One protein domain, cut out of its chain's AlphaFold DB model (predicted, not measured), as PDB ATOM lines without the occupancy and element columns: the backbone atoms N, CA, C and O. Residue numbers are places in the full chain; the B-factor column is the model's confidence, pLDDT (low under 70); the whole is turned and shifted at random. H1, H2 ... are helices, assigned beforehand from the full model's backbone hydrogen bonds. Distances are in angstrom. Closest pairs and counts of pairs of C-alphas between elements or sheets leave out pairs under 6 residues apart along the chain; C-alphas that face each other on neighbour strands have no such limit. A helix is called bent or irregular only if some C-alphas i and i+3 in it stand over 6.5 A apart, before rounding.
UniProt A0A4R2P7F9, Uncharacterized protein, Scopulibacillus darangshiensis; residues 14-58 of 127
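This is residues 14 to 58 of the 127 residues of an uncharacterized protein of Scopulibacillus darangshiensis (UniProt A0A4R2P7F9). A small, flat ring of helices and links has a one-helix arm sticking out from it: H2, H3 and H4 follow each other round the ring, and the last stretch, residues 51 to 58, folds back from H4 toward the link before H2. The arm is residues 14 to 22, which stand free and hold the whole of H1, and it makes much of the length of the model. The printed part has 45 residues with four named helices, H1, H2, H3 and H4 in that order along the chain, and no named strand; the class is all helix, with 25 of the 45 residues in these helices. The whole is loose, with a radius of gyration of the C-alphas of 12.4 A, and elongated, spanning 38 by 22 by 14 A along its three main axes.

The printed part begins with H1, residues 14 to 20, which touches no other helix. It belongs to residues 14 to 22, a stretch that stands free, with no C-alpha 8 or more residues away along the chain within 10 A. A short link of 8 residues joins H1 to H2, residues 29 to 32, and these two helices are apart. A tight link of 3 residues then joins H2 to H3, residues 36 to 45. H2 and H3 touch, with 6 pairs of C-alphas within 8 A; the closest C-alphas are those of Ala 30 and Arg 39, 5.0 A apart, and the two centres are 9.4 A apart. A tight link of 1 residue joins H3 to H4, residues 47 to 50. H3 and H4 are close but not clearly touching, with 1 pair of C-alphas within 8 A, those of Lys 43 and Met 50 at 7.2 A, and their centres are 12.1 A apart. H2 and H4 are apart, and H1 is apart from both H3 and H4. In H1 and H3 every O i to N i+4 pair is within hydrogen-bond range; H2 and H4, of four residues each, are too short for such a pair, and in each the one O i to N i+3 pair is within range.

H1 runs from Asp 14, with its C-alpha at (16.386, -14.795, -18.463), to Leu 20, and is 10.0 A long from first to last C-alpha. Residues 21 to 28 lead on to H2, which runs from Pro 29, with its C-alpha at (31.705, -0.624, -33.269), to Leu 32 and is 5.7 A long. H3, the longest helix with 10 residues, runs from Glu 36 to Glu 45 over 14.2 A. H4 runs from Gly 47 to Met 50, where the C-alpha is at (38.127, -6.047, -34.968), and is 6.0 A long. Residues 51 to 58 follow it and hold no named helix. No helix is bent or irregular.

The two C-alphas farthest apart are those of Asp 14 and Glu 37, at 38.8 A, while the first and last printed C-alphas, those of Asp 14 and Met 58, are 23.6 A apart. Without the residues that stand free, the body has 36 residues, spans 25 by 22 by 11 A and has a radius of gyration of 9.6 A. The printed part has no cut, and none of the links between the helices is long. The mean pLDDT of the printed part is 92.0 and no printed residue is under 70; by helix the mean goes from 98 in H1 to 84 in H4.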
ATOM      1  N   ASP A  14      17.424 -15.087 -17.470       98.50
ATOM      2  CA  ASP A  14      16.386 -14.795 -18.463       98.50
ATOM      3  C   ASP A  14      16.645 -13.458 -19.165       98.50
ATOM      4  O   ASP A  14      16.556 -13.376 -20.393       98.50
ATOM      5  N   ASP A  15      17.080 -12.446 -18.411       98.19
ATOM      6  CA  ASP A  15      17.453 -11.144 -18.963       98.19
ATOM      7  C   ASP A  15      18.688 -11.253 -19.862       98.19
ATOM      8  O   ASP A  15      18.714 -10.675 -20.946       98.19
ATOM      9  N   ALA A  16      19.702 -12.032 -19.470       98.06
ATOM     10  CA  ALA A  16      20.884 -12.253 -20.298       98.06
ATOM     11  C   ALA A  16      20.520 -12.947 -21.621       98.06
ATOM     12  O   ALA A  16      21.008 -12.556 -22.682       98.06
ATOM     13  N   VAL A  17      19.631 -13.944 -21.588       98.19
ATOM     14  CA  VAL A  17      19.129 -14.605 -22.802       98.19
ATOM     15  C   VAL A  17      18.337 -13.634 -23.677       98.19
ATOM     16  O   VAL A  17      18.490 -13.679 -24.899       98.19
ATOM     17  N   ALA A  18      17.502 -12.778 -23.081       98.00
ATOM     18  CA  ALA A  18      16.735 -11.771 -23.809       98.00
ATOM     19  C   ALA A  18      17.661 -10.765 -24.506       98.00
ATOM     20  O   ALA A  18      17.555 -10.566 -25.712       98.00
ATOM     21  N   VAL A  19      18.630 -10.220 -23.769       97.00
ATOM     22  CA  VAL A  19      19.646  -9.276 -24.256       97.00
ATOM     23  C   VAL A  19      20.473  -9.884 -25.389       97.00
ATOM     24  O   VAL A  19      20.628  -9.266 -26.434       97.00
ATOM     25  N   LEU A  20      20.948 -11.126 -25.255       95.94
ATOM     26  CA  LEU A  20      21.748 -11.782 -26.301       95.94
ATOM     27  C   LEU A  20      20.978 -12.060 -27.605       95.94
ATOM     28  O   LEU A  20      21.605 -12.363 -28.624       95.94
ATOM     29  N   LYS A  21      19.643 -12.005 -27.576       95.69
ATOM     30  CA  LYS A  21      18.758 -12.209 -28.735       95.69
ATOM     31  C   LYS A  21      18.162 -10.907 -29.274       95.69
ATOM     32  O   LYS A  21      17.412 -10.963 -30.244       95.69
ATOM     33  N   ASP A  22      18.444  -9.774 -28.643       96.00
ATOM     34  CA  ASP A  22      17.888  -8.487 -29.033       96.00
ATOM     35  C   ASP A  22      18.714  -7.863 -30.163       96.00
ATOM     36  O   ASP A  22      19.840  -7.413 -29.952       96.00
ATOM     37  N   ASP A  23      18.141  -7.806 -31.368       91.69
ATOM     38  CA  ASP A  23      18.794  -7.234 -32.554       91.69
ATOM     39  C   ASP A  23      19.026  -5.711 -32.447       91.69
ATOM     40  O   ASP A  23      19.702  -5.131 -33.297       91.69
ATOM     41  N   ARG A  24      18.502  -5.044 -31.405       93.69
ATOM     42  CA  ARG A  24      18.811  -3.634 -31.107       93.69
ATOM     43  C   ARG A  24      20.211  -3.449 -30.520       93.69
ATOM     44  O   ARG A  24      20.707  -2.324 -30.499       93.69
ATOM     45  N   LEU A  25      20.835  -4.514 -30.012       94.31
ATOM     46  CA  LEU A  25      22.176  -4.464 -29.437       94.31
ATOM     47  C   LEU A  25      23.224  -4.798 -30.499       94.31
ATOM     48  O   LEU A  25      23.431  -5.957 -30.863       94.31
ATOM     49  N   ILE A  26      23.886  -3.745 -30.973       93.81
ATOM     50  CA  ILE A  26      24.930  -3.786 -31.999       93.81
ATOM     51  C   ILE A  26      26.256  -4.333 -31.465       93.81
ATOM     52  O   ILE A  26      26.616  -4.146 -30.300       93.81
ATOM     53  N   LYS A  27      27.001  -4.995 -32.349       93.06
ATOM     54  CA  LYS A  27      28.331  -5.563 -32.085       93.06
ATOM     55  C   LYS A  27      29.411  -4.911 -32.928       93.06
ATOM     56  O   LYS A  27      30.567  -4.966 -32.521       93.06
ATOM     57  N   ASP A  28      29.060  -4.357 -34.090       93.25
ATOM     58  CA  ASP A  28      29.989  -3.643 -34.968       93.25
ATOM     59  C   ASP A  28      30.249  -2.236 -34.407       93.25
ATOM     60  O   ASP A  28      29.379  -1.370 -34.536       93.25
ATOM     61  N   PRO A  29      31.424  -1.949 -33.816       90.19
ATOM     62  CA  PRO A  29      31.705  -0.624 -33.269       90.19
ATOM     63  C   PRO A  29      31.762   0.445 -34.362       90.19
ATOM     64  O   PRO A  29      31.532   1.617 -34.078       90.19
ATOM     65  N   ALA A  30      32.001   0.057 -35.622       91.00
ATOM     66  CA  ALA A  30      31.955   0.994 -36.733       91.00
ATOM     67  C   ALA A  30      30.537   1.542 -36.955       91.00
ATOM     68  O   ALA A  30      30.384   2.603 -37.540       91.00
ATOM     69  N   SER A  31      29.484   0.860 -36.495       89.44
ATOM     70  CA  SER A  31      28.112   1.379 -36.593       89.44
ATOM     71  C   SER A  31      27.848   2.604 -35.707       89.44
ATOM     72  O   SER A  31      26.814   3.246 -35.865       89.44
ATOM     73  N   LEU A  32      28.783   2.957 -34.817       89.25
ATOM     74  CA  LEU A  32      28.724   4.188 -34.027       89.25
ATOM     75  C   LEU A  32      29.051   5.443 -34.851       89.25
ATOM     76  O   LEU A  32      28.736   6.545 -34.408       89.25
ATOM     77  N   PHE A  33      29.676   5.290 -36.022       91.06
ATOM     78  CA  PHE A  33      29.978   6.398 -36.927       91.06
ATOM     79  C   PHE A  33      28.885   6.521 -37.990       91.06
ATOM     80  O   PHE A  33      28.541   5.543 -38.658       91.06
ATOM     81  N   GLU A  34      28.362   7.731 -38.175       89.88
ATOM     82  CA  GLU A  34      27.352   8.018 -39.203       89.88
ATOM     83  C   GLU A  34      27.973   8.132 -40.607       89.88
ATOM     84  O   GLU A  34      27.332   7.812 -41.608       89.88
ATOM     85  N   ASN A  35      29.234   8.572 -40.684       94.81
ATOM     86  CA  ASN A  35      29.977   8.793 -41.920       94.81
ATOM     87  C   ASN A  35      30.638   7.500 -42.428       94.81
ATOM     88  O   ASN A  35      31.456   6.901 -41.736       94.81
ATOM     89  N   GLU A  36      30.369   7.121 -43.678       91.06
ATOM     90  CA  GLU A  36      30.967   5.935 -44.303       91.06
ATOM     91  C   GLU A  36      32.503   5.983 -44.375       91.06
ATOM     92  O   GLU A  36      33.155   4.959 -44.176       91.06
ATOM     93  N   GLU A  37      33.105   7.152 -44.603       93.69
ATOM     94  CA  GLU A  37      34.565   7.295 -44.633       93.69
ATOM     95  C   GLU A  37      35.183   6.998 -43.262       93.69
ATOM     96  O   GLU A  37      36.180   6.281 -43.177       93.69
ATOM     97  N   GLU A  38      34.552   7.465 -42.181       92.81
ATOM     98  CA  GLU A  38      34.963   7.164 -40.805       92.81
ATOM     99  C   GLU A  38      34.786   5.683 -40.476       92.81
ATOM    100  O   GLU A  38      35.666   5.080 -39.862       92.81
ATOM    101  N   ARG A  39      33.694   5.060 -40.937       90.19
ATOM    102  CA  ARG A  39      33.472   3.614 -40.770       90.19
ATOM    103  C   ARG A  39      34.583   2.803 -41.428       90.19
ATOM    104  O   ARG A  39      35.102   1.860 -40.826       90.19
ATOM    105  N   VAL A  40      34.949   3.159 -42.658       88.75
ATOM    106  CA  VAL A  40      36.012   2.487 -43.415       88.75
ATOM    107  C   VAL A  40      37.376   2.727 -42.770       88.75
ATOM    108  O   VAL A  40      38.119   1.763 -42.571       88.75
ATOM    109  N   ALA A  41      37.687   3.971 -42.397       91.06
ATOM    110  CA  ALA A  41      38.930   4.317 -41.714       91.06
ATOM    111  C   ALA A  41      39.066   3.538 -40.398       91.06
ATOM    112  O   ALA A  41      40.064   2.844 -40.196       91.06
ATOM    113  N   TYR A  42      38.014   3.526 -39.573       90.38
ATOM    114  CA  TYR A  42      37.981   2.767 -38.328       90.38
ATOM    115  C   TYR A  42      38.255   1.280 -38.560       90.38
ATOM    116  O   TYR A  42      39.098   0.701 -37.876       90.38
ATOM    117  N   LYS A  43      37.594   0.639 -39.533       87.69
ATOM    118  CA  LYS A  43      37.814  -0.790 -39.818       87.69
ATOM    119  C   LYS A  43      39.228  -1.083 -40.318       87.69
ATOM    120  O   LYS A  43      39.770  -2.144 -40.004       87.69
ATOM    121  N   LEU A  44      39.836  -0.174 -41.078       87.50
ATOM    122  CA  LEU A  44      41.203  -0.345 -41.567       87.50
ATOM    123  C   LEU A  44      42.230  -0.205 -40.432       87.50
ATOM    124  O   LEU A  44      43.167  -0.998 -40.347       87.50
ATOM    125  N   GLU A  45      42.019   0.758 -39.535       90.12
ATOM    126  CA  GLU A  45      42.914   1.065 -38.414       90.12
ATOM    127  C   GLU A  45      42.774   0.090 -37.239       90.12
ATOM    128  O   GLU A  45      43.762  -0.244 -36.585       90.12
ATOM    129  N   SER A  46      41.569  -0.432 -36.999       83.81
ATOM    130  CA  SER A  46      41.256  -1.319 -35.868       83.81
ATOM    131  C   SER A  46      41.909  -2.708 -35.956       83.81
ATOM    132  O   SER A  46      41.836  -3.509 -35.019       83.81
ATOM    133  N   GLY A  47      42.568  -3.005 -37.077       84.12
ATOM    134  CA  GLY A  47      43.298  -4.244 -37.296       84.12
ATOM    135  C   GLY A  47      42.400  -5.474 -37.467       84.12
ATOM    136  O   GLY A  47      41.179  -5.449 -37.319       84.12
ATOM    137  N   VAL A  48      43.028  -6.606 -37.792       83.12
ATOM    138  CA  VAL A  48      42.313  -7.837 -38.178       83.12
ATOM    139  C   VAL A  48      41.411  -8.411 -37.080       83.12
ATOM    140  O   VAL A  48      40.430  -9.078 -37.392       83.12
ATOM    141  N   PHE A  49      41.704  -8.142 -35.805       83.75
ATOM    142  CA  PHE A  49      40.922  -8.658 -34.675       83.75
ATOM    143  C   PHE A  49      39.528  -8.035 -34.577       83.75
ATOM    144  O   PHE A  49      38.575  -8.727 -34.214       83.75
ATOM    145  N   MET A  50      39.404  -6.763 -34.957       86.44
ATOM    146  CA  MET A  50      38.127  -6.047 -34.968       86.44
ATOM    147  C   MET A  50      37.320  -6.331 -36.243       86.44
ATOM    148  O   MET A  50      36.123  -6.082 -36.284       86.44
ATOM    149  N   ASN A  51      37.933  -6.961 -37.250       86.50
ATOM    150  CA  ASN A  51      37.291  -7.364 -38.503       86.50
ATOM    151  C   ASN A  51      36.903  -8.855 -38.504       86.50
ATOM    152  O   ASN A  51      37.145  -9.584 -39.469       86.50
ATOM    153  N   THR A  52      36.309  -9.330 -37.406       93.31
ATOM    154  CA  THR A  52      35.843 -10.719 -37.252       93.31
ATOM    155  C   THR A  52      34.336 -10.782 -37.035       93.31
ATOM    156  O   THR A  52      33.706  -9.784 -36.696       93.31
ATOM    157  N   MET A  53      33.744 -11.980 -37.159       94.81
ATOM    158  CA  MET A  53      32.302 -12.153 -36.943       94.81
ATOM    159  C   MET A  53      31.849 -11.738 -35.534       94.81
ATOM    160  O   MET A  53      30.677 -11.446 -35.354       94.81
ATOM    161  N   LEU A  54      32.741 -11.719 -34.537       94.06
ATOM    162  CA  LEU A  54      32.402 -11.298 -33.175       94.06
ATOM    163  C   LEU A  54      32.039  -9.805 -33.100       94.06
ATOM    164  O   LEU A  54      31.179  -9.437 -32.309       94.06
ATOM    165  N   PHE A  55      32.654  -8.985 -33.956       94.12
ATOM    166  CA  PHE A  55      32.470  -7.533 -34.050       94.12
ATOM    167  C   PHE A  55      31.719  -7.156 -35.332       94.12
ATOM    168  O   PHE A  55      32.047  -6.196 -36.020       94.12
ATOM    169  N   SER A  56      30.756  -7.983 -35.732       93.38
ATOM    170  CA  SER A  56      29.939  -7.757 -36.923       93.38
ATOM    171  C   SER A  56      28.474  -8.021 -36.609       93.38
ATOM    172  O   SER A  56      28.146  -8.995 -35.927       93.38
ATOM    173  N   ASP A  57      27.601  -7.205 -37.188       94.12
ATOM    174  CA  ASP A  57      26.153  -7.413 -37.188       94.12
ATOM    175  C   ASP A  57      25.679  -8.024 -38.520       94.12
ATOM    176  O   ASP A  57      26.480  -8.427 -39.373       94.12
ATOM    177  N   MET A  58      24.366  -8.191 -38.703       92.56
ATOM    178  CA  MET A  58      23.829  -8.630 -39.996       92.56
ATOM    179  C   MET A  58      24.067  -7.561 -41.084       92.56
ATOM    180  O   MET A  58      23.996  -6.375 -40.781       92.56
TER     181      MET A  58